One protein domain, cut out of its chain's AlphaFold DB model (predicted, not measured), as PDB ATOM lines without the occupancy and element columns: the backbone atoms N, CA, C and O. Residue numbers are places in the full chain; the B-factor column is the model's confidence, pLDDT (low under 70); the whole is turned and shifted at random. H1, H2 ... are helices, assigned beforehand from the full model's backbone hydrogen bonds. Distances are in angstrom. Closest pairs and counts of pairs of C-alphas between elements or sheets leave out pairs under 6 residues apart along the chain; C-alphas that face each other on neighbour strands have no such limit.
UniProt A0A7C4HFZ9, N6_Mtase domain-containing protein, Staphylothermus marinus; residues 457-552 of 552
ATOM      1  N   TYR A 457      31.464   6.023 184.440       68.06
ATOM      2  CA  TYR A 457      32.872   6.406 184.614       68.06
ATOM      3  C   TYR A 457      33.054   7.897 184.902       68.06
ATOM      4  O   TYR A 457      34.065   8.303 185.488       68.06
ATOM      5  N   THR A 458      32.051   8.717 184.571       69.94
ATOM      6  CA  THR A 458      32.054  10.175 184.789       69.94
ATOM      7  C   THR A 458      32.397  10.524 186.241       69.94
ATOM      8  O   THR A 458      33.130  11.472 186.521       69.94
ATOM      9  N   GLY A 459      31.927   9.716 187.196       73.69
ATOM     10  CA  GLY A 459      32.214   9.905 188.614       73.69
ATOM     11  C   GLY A 459      33.693   9.765 188.992       73.69
ATOM     12  O   GLY A 459      34.141  10.502 189.868       73.69
ATOM     13  N   ILE A 460      34.425   8.839 188.368       78.00
ATOM     14  CA  ILE A 460      35.868   8.646 188.584       78.00
ATOM     15  C   ILE A 460      36.649   9.712 187.824       78.00
ATOM     16  O   ILE A 460      37.527  10.351 188.401       78.00
ATOM     17  N   MET A 461      36.280   9.963 186.567       74.12
ATOM     18  CA  MET A 461      36.944  10.966 185.738       74.12
ATOM     19  C   MET A 461      36.833  12.362 186.338       74.12
ATOM     20  O   MET A 461      37.819  13.084 186.351       74.12
ATOM     21  N   ASN A 462      35.697  12.727 186.934       75.75
ATOM     22  CA  ASN A 462      35.566  13.997 187.646       75.75
ATOM     23  C   ASN A 462      36.483  14.079 188.871       75.75
ATOM     24  O   ASN A 462      37.030  15.140 189.138       75.75
ATOM     25  N   ILE A 463      36.681  12.984 189.612       78.00
ATOM     26  CA  ILE A 463      37.626  12.969 190.740       78.00
ATOM     27  C   ILE A 463      39.045  13.211 190.228       78.00
ATOM     28  O   ILE A 463      39.723  14.113 190.713       78.00
ATOM     29  N   VAL A 464      39.466  12.444 189.221       76.38
ATOM     30  CA  VAL A 464      40.786  12.570 188.598       76.38
ATOM     31  C   VAL A 464      40.956  13.982 188.030       76.38
ATOM     32  O   VAL A 464      41.876  14.687 188.423       76.38
ATOM     33  N   ASN A 465      40.019  14.472 187.220       72.19
ATOM     34  CA  ASN A 465      40.049  15.816 186.643       72.19
ATOM     35  C   ASN A 465      39.984  16.932 187.691       72.19
ATOM     36  O   ASN A 465      40.542  17.994 187.462       72.19
ATOM     37  N   ASN A 466      39.358  16.742 188.851       74.31
ATOM     38  CA  ASN A 466      39.383  17.756 189.909       74.31
ATOM     39  C   ASN A 466      40.748  17.827 190.608       74.31
ATOM     40  O   ASN A 466      41.160  18.901 191.043       74.31
ATOM     41  N   TYR A 467      41.448  16.697 190.719       71.56
ATOM     42  CA  TYR A 467      42.779  16.638 191.325       71.56
ATOM     43  C   TYR A 467      43.898  16.987 190.332       71.56
ATOM     44  O   TYR A 467      44.879  17.615 190.723       71.56
ATOM     45  N   PHE A 468      43.735  16.640 189.052       66.50
ATOM     46  CA  PHE A 468      44.728  16.843 187.989       66.50
ATOM     47  C   PHE A 468      44.415  18.010 187.044       66.50
ATOM     48  O   PHE A 468      45.316  18.558 186.410       66.50
ATOM     49  N   GLY A 469      43.155  18.411 186.925       59.62
ATOM     50  CA  GLY A 469      42.727  19.486 186.041       59.62
ATOM     51  C   GLY A 469      43.091  20.851 186.605       59.62
ATOM     52  O   GLY A 469      42.757  21.169 187.742       59.62
ATOM     53  N   VAL A 470      43.789  21.620 185.760       48.16
ATOM     54  CA  VAL A 470      43.954  23.082 185.549       48.16
ATOM     55  C   VAL A 470      43.585  24.091 186.665       48.16
ATOM     56  O   VAL A 470      44.180  25.168 186.700       48.16
ATOM     57  N   SER A 471      42.679  23.777 187.584       45.75
ATOM     58  CA  SER A 471      42.133  24.635 188.642       45.75
ATOM     59  C   SER A 471      42.939  24.648 189.946       45.75
ATOM     60  O   SER A 471      42.664  25.486 190.801       45.75
ATOM     61  N   ASN A 472      43.936  23.771 190.124       50.44
ATOM     62  CA  ASN A 472      44.809  23.809 191.299       50.44
ATOM     63  C   ASN A 472      46.214  24.295 190.914       50.44
ATOM     64  O   ASN A 472      47.053  23.535 190.427       50.44
ATOM     65  N   ILE A 473      46.478  25.584 191.156       53.94
ATOM     66  CA  ILE A 473      47.800  26.224 191.002       53.94
ATOM     67  C   ILE A 473      48.897  25.401 191.711       53.94
ATOM     68  O   ILE A 473      50.031  25.355 191.238       53.94
ATOM     69  N   ALA A 474      48.531  24.693 192.785       57.50
ATOM     70  CA  ALA A 474      49.410  23.840 193.574       57.50
ATOM     71  C   ALA A 474      50.017  22.653 192.805       57.50
ATOM     72  O   ALA A 474      51.159  22.308 193.074       57.50
ATOM     73  N   TYR A 475      49.309  22.039 191.846       61.41
ATOM     74  CA  TYR A 475      49.830  20.859 191.136       61.41
ATOM     75  C   TYR A 475      50.490  21.194 189.799       61.41
ATOM     76  O   TYR A 475      51.415  20.501 189.382       61.41
ATOM     77  N   LYS A 476      50.118  22.308 189.153       63.06
ATOM     78  CA  LYS A 476      50.855  22.811 187.978       63.06
ATOM     79  C   LYS A 476      52.322  23.100 188.303       63.06
ATOM     80  O   LYS A 476      53.191  22.790 187.494       63.06
ATOM     81  N   SER A 477      52.602  23.668 189.477       62.44
ATOM     82  CA  SER A 477      53.975  23.914 189.936       62.44
ATOM     83  C   SER A 477      54.722  22.626 190.291       62.44
ATOM     84  O   SER A 477      55.935  22.579 190.111       62.44
ATOM     85  N   VAL A 478      54.014  21.590 190.750       66.94
ATOM     86  CA  VAL A 478      54.560  20.254 191.038       66.94
ATOM     87  C   VAL A 478      54.960  19.540 189.745       66.94
ATOM     88  O   VAL A 478      56.102  19.110 189.613       66.94
ATOM     89  N   PHE A 479      54.077  19.490 188.742       69.62
ATOM     90  CA  PHE A 479      54.395  18.866 187.451       69.62
ATOM     91  C   PHE A 479      55.474  19.621 186.673       69.62
ATOM     92  O   PHE A 479      56.279  18.994 185.995       69.62
ATOM     93  N   ALA A 480      55.549  20.948 186.816       72.88
ATOM     94  CA  ALA A 480      56.613  21.749 186.210       72.88
ATOM     95  C   ALA A 480      58.020  21.430 186.759       72.88
ATOM     96  O   ALA A 480      59.008  21.775 186.117       72.88
ATOM     97  N   GLN A 481      58.122  20.791 187.930       77.44
ATOM     98  CA  GLN A 481      59.397  20.373 188.528       77.44
ATOM     99  C   GLN A 481      59.836  18.970 188.090       77.44
ATOM    100  O   GLN A 481      60.987  18.597 188.310       77.44
ATOM    101  N   MET A 482      58.944  18.187 187.477       84.62
ATOM    102  CA  MET A 482      59.247  16.839 187.009       84.62
ATOM    103  C   MET A 482      59.726  16.875 185.558       84.62
ATOM    104  O   MET A 482      59.128  17.523 184.699       84.62
ATOM    105  N   SER A 483      60.779  16.122 185.250       88.06
ATOM    106  CA  SER A 483      61.096  15.815 183.854       88.06
ATOM    107  C   SER A 483      60.015  14.903 183.245       88.06
ATOM    108  O   SER A 483      59.408  14.108 183.971       88.06
ATOM    109  N   PRO A 484      59.802  14.932 181.916       87.69
ATOM    110  CA  PRO A 484      58.862  14.026 181.255       87.69
ATOM    111  C   PRO A 484      59.117  12.545 181.573       87.69
ATOM    112  O   PRO A 484      58.176  11.795 181.811       87.69
ATOM    113  N   LEU A 485      60.386  12.127 181.652       87.12
ATOM    114  CA  LEU A 485      60.750  10.750 181.998       87.12
ATOM    115  C   LEU A 485      60.371  10.380 183.435       87.12
ATOM    116  O   LEU A 485      59.903   9.265 183.657       87.12
ATOM    117  N   GLN A 486      60.539  11.300 184.392       88.31
ATOM    118  CA  GLN A 486      60.083  11.086 185.768       88.31
ATOM    119  C   GLN A 486      58.563  10.948 185.816       88.31
ATOM    120  O   GLN A 486      58.074   9.985 186.391       88.31
ATOM    121  N   LEU A 487      57.827  11.846 185.152       88.31
ATOM    122  CA  LEU A 487      56.365  11.792 185.096       88.31
ATOM    123  C   LEU A 487      55.869  10.450 184.536       88.31
ATOM    124  O   LEU A 487      55.018   9.798 185.135       88.31
ATOM    125  N   LEU A 488      56.431  10.023 183.404       89.31
ATOM    126  CA  LEU A 488      56.077   8.760 182.760       89.31
ATOM    127  C   LEU A 488      56.437   7.548 183.629       89.31
ATOM    128  O   LEU A 488      55.666   6.596 183.694       89.31
ATOM    129  N   ALA A 489      57.574   7.579 184.332       89.00
ATOM    130  CA  ALA A 489      57.951   6.517 185.262       89.00
ATOM    131  C   ALA A 489      56.974   6.416 186.446       89.00
ATOM    132  O   ALA A 489      56.569   5.309 186.811       89.00
ATOM    133  N   SER A 490      56.557   7.549 187.015       90.12
ATOM    134  CA  SER A 490      55.554   7.591 188.082       90.12
ATOM    135  C   SER A 490      54.193   7.076 187.590       90.12
ATOM    136  O   SER A 490      53.557   6.281 188.280       90.12
ATOM    137  N   LEU A 491      53.776   7.440 186.368       88.25
ATOM    138  CA  LEU A 491      52.551   6.922 185.743       88.25
ATOM    139  C   LEU A 491      52.591   5.399 185.568       88.25
ATOM    140  O   LEU A 491      51.662   4.719 186.000       88.25
ATOM    141  N   SER A 492      53.676   4.854 185.007       87.81
ATOM    142  CA  SER A 492      53.841   3.402 184.847       87.81
ATOM    143  C   SER A 492      53.775   2.663 186.187       87.81
ATOM    144  O   SER A 492      53.206   1.577 186.271       87.81
ATOM    145  N   ARG A 493      54.322   3.247 187.259       89.56
ATOM    146  CA  ARG A 493      54.234   2.658 188.603       89.56
ATOM    147  C   ARG A 493      52.815   2.678 189.160       89.56
ATOM    148  O   ARG A 493      52.384   1.683 189.738       89.56
ATOM    149  N   ILE A 494      52.086   3.779 188.986       90.44
ATOM    150  CA  ILE A 494      50.684   3.876 189.414       90.44
ATOM    151  C   ILE A 494      49.829   2.840 188.671       90.44
ATOM    152  O   ILE A 494      49.056   2.133 189.315       90.44
ATOM    153  N   GLU A 495      50.012   2.693 187.354       87.94
ATOM    154  CA  GLU A 495      49.358   1.662 186.528       87.94
ATOM    155  C   GLU A 495      49.622   0.253 187.086       87.94
ATOM    156  O   GLU A 495      48.686  -0.509 187.332       87.94
ATOM    157  N   GLN A 496      50.884  -0.070 187.391       86.06
ATOM    158  CA  GLN A 496      51.265  -1.362 187.972       86.06
ATOM    159  C   GLN A 496      50.624  -1.616 189.341       86.06
ATOM    160  O   GLN A 496      50.079  -2.697 189.575       86.06
ATOM    161  N   ILE A 497      50.677  -0.631 190.243       90.19
ATOM    162  CA  ILE A 497      50.117  -0.737 191.595       90.19
ATOM    163  C   ILE A 497      48.595  -0.913 191.530       90.19
ATOM    164  O   ILE A 497      48.046  -1.743 192.257       90.19
ATOM    165  N   LEU A 498      47.909  -0.184 190.645       89.69
ATOM    166  CA  LEU A 498      46.470  -0.334 190.430       89.69
ATOM    167  C   LEU A 498      46.119  -1.718 189.881       89.69
ATOM    168  O   LEU A 498      45.262  -2.390 190.453       89.69
ATOM    169  N   SER A 499      46.795  -2.161 188.816       85.75
ATOM    170  CA  SER A 499      46.543  -3.465 188.186       85.75
ATOM    171  C   SER A 499      46.755  -4.614 189.182       85.75
ATOM    172  O   SER A 499      45.896  -5.488 189.325       85.75
ATOM    173  N   LEU A 500      47.852  -4.592 189.949       85.06
ATOM    174  CA  LEU A 500      48.126  -5.603 190.976       85.06
ATOM    175  C   LEU A 500      47.148  -5.533 192.149       85.06
ATOM    176  O   LEU A 500      46.676  -6.575 192.602       85.06
ATOM    177  N   GLY A 501      46.822  -4.326 192.616       89.50
ATOM    178  CA  GLY A 501      45.860  -4.123 193.693       89.50
ATOM    179  C   GLY A 501      44.501  -4.714 193.345       89.50
ATOM    180  O   GLY A 501      43.972  -5.508 194.116       89.50
ATOM    181  N   ILE A 502      43.986  -4.417 192.147       88.38
ATOM    182  CA  ILE A 502      42.716  -4.968 191.659       88.38
ATOM    183  C   ILE A 502      42.772  -6.499 191.632       88.38
ATOM    184  O   ILE A 502      41.891  -7.147 192.193       88.38
ATOM    185  N   LYS A 503      43.823  -7.087 191.041       81.88
ATOM    186  CA  LYS A 503      43.968  -8.551 190.947       81.88
ATOM    187  C   LYS A 503      43.976  -9.230 192.313       81.88
ATOM    188  O   LYS A 503      43.309 -10.247 192.482       81.88
ATOM    189  N   ILE A 504      44.721  -8.683 193.272       84.06
ATOM    190  CA  ILE A 504      44.813  -9.232 194.629       84.06
ATOM    191  C   ILE A 504      43.457  -9.119 195.327       84.06
ATOM    192  O   ILE A 504      42.941 -10.119 195.819       84.06
ATOM    193  N   SER A 505      42.829  -7.943 195.285       87.56
ATOM    194  CA  SER A 505      41.532  -7.713 195.925       87.56
ATOM    195  C   SER A 505      40.410  -8.567 195.329       87.56
ATOM    196  O   SER A 505      39.507  -8.987 196.054       87.56
ATOM    197  N   SER A 506      40.466  -8.893 194.032       81.94
ATOM    198  CA  SER A 506      39.512  -9.806 193.381       81.94
ATOM    199  C   SER A 506      39.562 -11.240 193.923       81.94
ATOM    200  O   SER A 506      38.597 -11.983 193.748       81.94
ATOM    201  N   LEU A 507      40.637 -11.649 194.608       79.88
ATOM    202  CA  LEU A 507      40.693 -12.955 195.279       79.88
ATOM    203  C   LEU A 507      39.766 -13.016 196.506       79.88
ATOM    204  O   LEU A 507      39.382 -14.105 196.932       79.88
ATOM    205  N   ASN A 508      39.371 -11.865 197.057       75.06
ATOM    206  CA  ASN A 508      38.584 -11.748 198.279       75.06
ATOM    207  C   ASN A 508      37.389 -10.793 198.096       75.06
ATOM    208  O   ASN A 508      37.315  -9.690 198.641       75.06
ATOM    209  N   ASN A 509      36.387 -11.257 197.344       70.38
ATOM    210  CA  ASN A 509      35.214 -10.462 196.953       70.38
ATOM    211  C   ASN A 509      34.451  -9.784 198.109       70.38
ATOM    212  O   ASN A 509      33.792  -8.759 197.891       70.38
ATOM    213  N   LYS A 510      34.520 -10.328 199.332       76.94
ATOM    214  CA  LYS A 510      33.783  -9.798 200.490       76.94
ATOM    215  C   LYS A 510      34.317  -8.449 200.971       76.94
ATOM    216  O   LYS A 510      33.507  -7.636 201.399       76.94
ATOM    217  N   ASP A 511      35.621  -8.196 200.847       86.81
ATOM    218  CA  ASP A 511      36.269  -6.980 201.370       86.81
ATOM    219  C   ASP A 511      37.100  -6.218 200.319       86.81
ATOM    220  O   ASP A 511      37.990  -5.437 200.648       86.81
ATOM    221  N   PHE A 512      36.782  -6.428 199.035       89.06
ATOM    222  CA  PHE A 512      37.500  -5.863 197.884       89.06
ATOM    223  C   PHE A 512      37.870  -4.376 198.037       89.06
ATOM    224  O   PHE A 512      39.006  -4.007 197.762       89.06
ATOM    225  N   GLU A 513      36.936  -3.519 198.475       92.12
ATOM    226  CA  GLU A 513      37.191  -2.072 198.574       92.12
ATOM    227  C   GLU A 513      38.292  -1.760 199.597       92.12
ATOM    228  O   GLU A 513      39.210  -0.991 199.302       92.12
ATOM    229  N   ASN A 514      38.216  -2.348 200.795       92.00
ATOM    230  CA  ASN A 514      39.193  -2.087 201.850       92.00
ATOM    231  C   ASN A 514      40.542  -2.721 201.514       92.00
ATOM    232  O   ASN A 514      41.581  -2.108 201.755       92.00
ATOM    233  N   GLU A 515      40.540  -3.916 200.924       92.50
ATOM    234  CA  GLU A 515      41.762  -4.582 200.485       92.50
ATOM    235  C   GLU A 515      42.478  -3.768 199.403       92.50
ATOM    236  O   GLU A 515      43.681  -3.516 199.524       92.50
ATOM    237  N   LEU A 516      41.731  -3.256 198.418       94.19
ATOM    238  CA  LEU A 516      42.273  -2.403 197.366       94.19
ATOM    239  C   LEU A 516      42.830  -1.114 197.968       94.19
ATOM    240  O   LEU A 516      43.978  -0.757 197.710       94.19
ATOM    241  N   ARG A 517      42.063  -0.441 198.832       95.06
ATOM    242  CA  ARG A 517      42.501   0.791 199.508       95.06
ATOM    243  C   ARG A 517      43.805   0.572 200.276       95.06
ATOM    244  O   ARG A 517      44.754   1.332 200.091       95.06
ATOM    245  N   ASN A 518      43.875  -0.473 201.098       94.25
ATOM    246  CA  ASN A 518      45.057  -0.794 201.895       94.25
ATOM    247  C   ASN A 518      46.265  -1.126 201.014       94.25
ATOM    248  O   ASN A 518      47.378  -0.683 201.304       94.25
ATOM    249  N   TYR A 519      46.053  -1.867 199.924       94.44
ATOM    250  CA  TYR A 519      47.112  -2.183 198.975       94.44
ATOM    251  C   TYR A 519      47.670  -0.921 198.306       94.44
ATOM    252  O   TYR A 519      48.887  -0.727 198.298       94.44
ATOM    253  N   LEU A 520      46.807  -0.038 197.793       95.00
ATOM    254  CA  LEU A 520      47.234   1.205 197.143       95.00
ATOM    255  C   LEU A 520      48.037   2.088 198.108       95.00
ATOM    256  O   LEU A 520      49.151   2.499 197.790       95.00
ATOM    257  N   LEU A 521      47.521   2.326 199.318       94.62
ATOM    258  CA  LEU A 521      48.170   3.202 200.302       94.62
ATOM    259  C   LEU A 521      49.523   2.680 200.793       94.62
ATOM    260  O   LEU A 521      50.389   3.482 201.142       94.62
ATOM    261  N   LYS A 522      49.703   1.355 200.821       94.56
ATOM    262  CA  LYS A 522      50.957   0.712 201.222       94.56
ATOM    263  C   LYS A 522      52.042   0.798 200.146       94.56
ATOM    264  O   LYS A 522      53.217   0.841 200.495       94.56
ATOM    265  N   ASN A 523      51.666   0.765 198.866       93.94
ATOM    266  CA  ASN A 523      52.620   0.635 197.758       93.94
ATOM    267  C   ASN A 523      52.941   1.962 197.043       93.94
ATOM    268  O   ASN A 523      53.961   2.037 196.359       93.94
ATOM    269  N   LEU A 524      52.115   3.003 197.208       93.19
ATOM    270  CA  LEU A 524      52.397   4.350 196.695       93.19
ATOM    271  C   LEU A 524      53.445   5.063 197.561       93.19
ATOM    272  O   LEU A 524      53.290   5.160 198.784       93.19
ATOM    273  N   ARG A 525      54.491   5.590 196.918       89.88
ATOM    274  CA  ARG A 525      55.578   6.333 197.576       89.88
ATOM    275  C   ARG A 525      55.152   7.743 197.962       89.88
ATOM    276  O   ARG A 525      54.408   8.389 197.234       89.88
ATOM    277  N   GLU A 526      55.660   8.230 199.092       83.88
ATOM    278  CA  GLU A 526      55.414   9.613 199.529       83.88
ATOM    279  C   GLU A 526      56.421  10.594 198.932       83.88
ATOM    280  O   GLU A 526      56.109  11.765 198.749       83.88
ATOM    281  N   GLU A 527      57.619  10.113 198.602       85.19
ATOM    282  CA  GLU A 527      58.691  10.899 197.998       85.19
ATOM    283  C   GLU A 527      58.489  11.179 196.499       85.19
ATOM    284  O   GLU A 527      59.144  12.062 195.946       85.19
ATOM    285  N   ASP A 528      57.602  10.436 195.830       88.62
ATOM    286  CA  ASP A 528      57.247  10.667 194.430       88.62
ATOM    287  C   ASP A 528      56.022  11.582 194.345       88.62
ATOM    288  O   ASP A 528      54.945  11.261 194.847       88.62
ATOM    289  N   LEU A 529      56.198  12.732 193.695       85.25
ATOM    290  CA  LEU A 529      55.195  13.791 193.655       85.25
ATOM    291  C   LEU A 529      53.869  13.330 193.034       85.25
ATOM    292  O   LEU A 529      52.810  13.663 193.557       85.25
ATOM    293  N   LEU A 530      53.903  12.560 191.941       86.31
ATOM    294  CA  LEU A 530      52.683  12.113 191.269       86.31
ATOM    295  C   LEU A 530      52.001  10.982 192.052       86.31
ATOM    296  O   LEU A 530      50.776  10.987 192.192       86.31
ATOM    297  N   GLU A 531      52.776  10.043 192.599       90.31
ATOM    298  CA  GLU A 531      52.242   9.004 193.489       90.31
ATOM    299  C   GLU A 531      51.611   9.612 194.749       90.31
ATOM    300  O   GLU A 531      50.569   9.127 195.188       90.31
ATOM    301  N   GLN A 532      52.162  10.707 195.285       87.81
ATOM    302  CA  GLN A 532      51.582  11.437 196.411       87.81
ATOM    303  C   GLN A 532      50.215  12.043 196.058       87.81
ATOM    304  O   GLN A 532      49.265  11.882 196.827       87.81
ATOM    305  N   VAL A 533      50.074  12.684 194.887       85.75
ATOM    306  CA  VAL A 533      48.765  13.179 194.412       85.75
ATOM    307  C   VAL A 533      47.772  12.028 194.283       85.75
ATOM    308  O   VAL A 533      46.618  12.138 194.699       85.75
ATOM    309  N   PHE A 534      48.218  10.897 193.737       89.06
ATOM    310  CA  PHE A 534      47.364   9.728 193.589       89.06
ATOM    311  C   PHE A 534      46.967   9.122 194.946       89.06
ATOM    312  O   PHE A 534      45.808   8.761 195.155       89.06
ATOM    313  N   LYS A 535      47.884   9.091 195.917       90.44
ATOM    314  CA  LYS A 535      47.612   8.682 197.302       90.44
ATOM    315  C   LYS A 535      46.572   9.596 197.955       90.44
ATOM    316  O   LYS A 535      45.662   9.112 198.625       90.44
ATOM    317  N   ASP A 536      46.650  10.898 197.700       88.06
ATOM    318  CA  ASP A 536      45.657  11.877 198.137       88.06
ATOM    319  C   ASP A 536      44.271  11.612 197.536       88.06
ATOM    320  O   ASP A 536      43.282  11.655 198.268       88.06
ATOM    321  N   ILE A 537      44.189  11.262 196.248       88.69
ATOM    322  CA  ILE A 537      42.934  10.824 195.615       88.69
ATOM    323  C   ILE A 537      42.375   9.601 196.349       88.69
ATOM    324  O   ILE A 537      41.196   9.591 196.709       88.69
ATOM    325  N   VAL A 538      43.205   8.594 196.628       91.31
ATOM    326  CA  VAL A 538      42.792   7.374 197.340       91.31
ATOM    327  C   VAL A 538      42.296   7.685 198.759       91.31
ATOM    328  O   VAL A 538      41.284   7.128 199.186       91.31
ATOM    329  N   CYS A 539      42.962   8.581 199.490       90.38
ATOM    330  CA  CYS A 539      42.619   8.941 200.871       90.38
ATOM    331  C   CYS A 539      41.395   9.856 200.989       90.38
ATOM    332  O   CYS A 539      40.554   9.655 201.864       90.38
ATOM    333  N   LYS A 540      41.323  10.900 200.160       88.31
ATOM    334  CA  LYS A 540      40.432  12.056 200.363       88.31
ATOM    335  C   LYS A 540      39.163  12.000 199.516       88.31
ATOM    336  O   LYS A 540      38.363  12.933 199.555       88.31
ATOM    337  N   THR A 541      38.981  10.947 198.720       88.25
ATOM    338  CA  THR A 541      37.859  10.833 197.783       88.25
ATOM    339  C   THR A 541      37.216   9.451 197.810       88.25
ATOM    340  O   THR A 541      37.759   8.479 198.338       88.25
ATOM    341  N   ASP A 542      36.060   9.353 197.159       87.88
ATOM    342  CA  ASP A 542      35.354   8.097 196.904       87.88
ATOM    343  C   ASP A 542      35.942   7.279 195.739       87.88
ATOM    344  O   ASP A 542      35.267   6.393 195.219       87.88
ATOM    345  N   PHE A 543      37.173   7.565 195.296       90.06
ATOM    346  CA  PHE A 543      37.800   6.892 194.155       90.06
ATOM    347  C   PHE A 543      37.751   5.362 194.274       90.06
ATOM    348  O   PHE A 543      37.219   4.705 193.384       90.06
ATOM    349  N   VAL A 544      38.225   4.793 195.392       90.81
ATOM    350  CA  VAL A 544      38.271   3.328 195.579       90.81
ATOM    351  C   VAL A 544      36.869   2.724 195.629       90.81
ATOM    352  O   VAL A 544      36.636   1.671 195.042       90.81
ATOM    353  N   ARG A 545      35.919   3.412 196.271       89.62
ATOM    354  CA  ARG A 545      34.515   2.994 196.359       89.62
ATOM    355  C   ARG A 545      33.866   2.931 194.979       89.62
ATOM    356  O   ARG A 545      33.254   1.929 194.626       89.62
ATOM    357  N   LYS A 546      34.037   3.987 194.176       87.06
ATOM    358  CA  LYS A 546      33.514   4.058 192.804       87.06
ATOM    359  C   LYS A 546      34.183   3.039 191.889       87.06
ATOM    360  O   LYS A 546      33.487   2.362 191.151       87.06
ATOM    361  N   LEU A 547      35.504   2.888 191.980       86.75
ATOM    362  CA  LEU A 547      36.240   1.880 191.218       86.75
ATOM    363  C   LEU A 547      35.774   0.462 191.574       86.75
ATOM    364  O   LEU A 547      35.534  -0.346 190.688       86.75
ATOM    365  N   SER A 548      35.560   0.182 192.861       86.06
ATOM    366  CA  SER A 548      35.043  -1.113 193.324       86.06
ATOM    367  C   SER A 548      33.638  -1.406 192.798       86.06
ATOM    368  O   SER A 548      33.341  -2.554 192.490       86.06
ATOM    369  N   ALA A 549      32.789  -0.381 192.675       83.00
ATOM    370  CA  ALA A 549      31.439  -0.507 192.128       83.00
ATOM    371  C   ALA A 549      31.401  -0.725 190.606       83.00
ATOM    372  O   ALA A 549      30.384  -1.183 190.108       83.00
ATOM    373  N   LEU A 550      32.474  -0.395 189.877       76.25
ATOM    374  CA  LEU A 550      32.601  -0.703 188.445       76.25
ATOM    375  C   LEU A 550      33.134  -2.118 188.189       76.25
ATOM    376  O   LEU A 550      32.967  -2.655 187.100       76.25
ATOM    377  N   ILE A 551      33.847  -2.689 189.162       73.38
ATOM    378  CA  ILE A 551      34.504  -3.998 189.037       73.38
ATOM    379  C   ILE A 551      33.588  -5.139 189.510       73.38
ATOM    380  O   ILE A 551      33.702  -6.256 189.002       73.38
ATOM    381  N   LYS A 552      32.727  -4.876 190.499       64.50
ATOM    382  CA  LYS A 552      31.726  -5.816 191.025       64.50
ATOM    383  C   LYS A 552      30.420  -5.704 190.266       64.50
ATOM    384  O   LYS A 552      29.807  -6.773 190.050       64.50
TER     385      LYS A 552
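This is residues 457 to 552 of the 552 residues of the protein "N6_Mtase domain-containing protein" of Staphylothermus marinus (UniProt A0A7C4HFZ9). The longest helix, H3, runs along one side of an elongated body; H4 packs on its residues 497 to 505 and H5 on its residues 487 to 494, an up-and-down bundle in which each helix runs against the one before. H1 and H6 cover H5 and H4 away from H3, and H2 sits at one end, where residues 469 to 474 stick out. The printed part has 96 residues with six named helices, H1 to H6 in chain order, and no named strand: all helix. It is compact, with a radius of gyration of the C-alphas of 13.7 A, and spans 41 by 24 by 17 A.

Begin at H3, residues 484 to 505. It touches H4, residues 512 to 523, in a helical hairpin at 37 degrees, only just steep; the closest C-alphas, Ser 505 and Phe 512, are 4.8 A apart. H3 touches H5, residues 529 to 540, the same way, closest at C-alphas 490 and 530, 6.2 A. H4 and H5 form another helical hairpin, closest at C-alphas 521 and 535, 6.3 A. Look outward to H6, residues 543 to 551, which touches H4, closest at C-alphas 513 and 548, 5.8 A. H1, residues 457 to 468, touches H6, closest at C-alphas 460 and 543, 6.2 A, and H5, closest at C-alphas 467 and 537, 7.2 A. H2, residues 473 to 479, is close to H5 but not clearly touching, closest at C-alphas 478 and 529, 7.0 A. H3 is apart from H1 and H6. Every O i to N i+4 pair is within hydrogen-bond range in H3, H4, H5 and H6, against 7 of 8 in H1 and 1 of 3 in H2, where 1 of 4 O i to N i+3 pairs is.

Find C-alpha 484 at (58.862, 14.026, 181.255); from there H3 runs 31.4 A to C-alpha 505 at (41.532, -7.713, 195.925). H1 measures 16.2 A, H4 16.5 A and H5 16.3 A; H6 ends at C-alpha 551, (34.504, -3.998, 189.037).

The farthest C-alphas, Ala 480 and Lys 510, are 41.5 A apart. The printed part has no cut and no long link. pLDDT is under 70 at residues 457 to 458, 468 to 479 and 552.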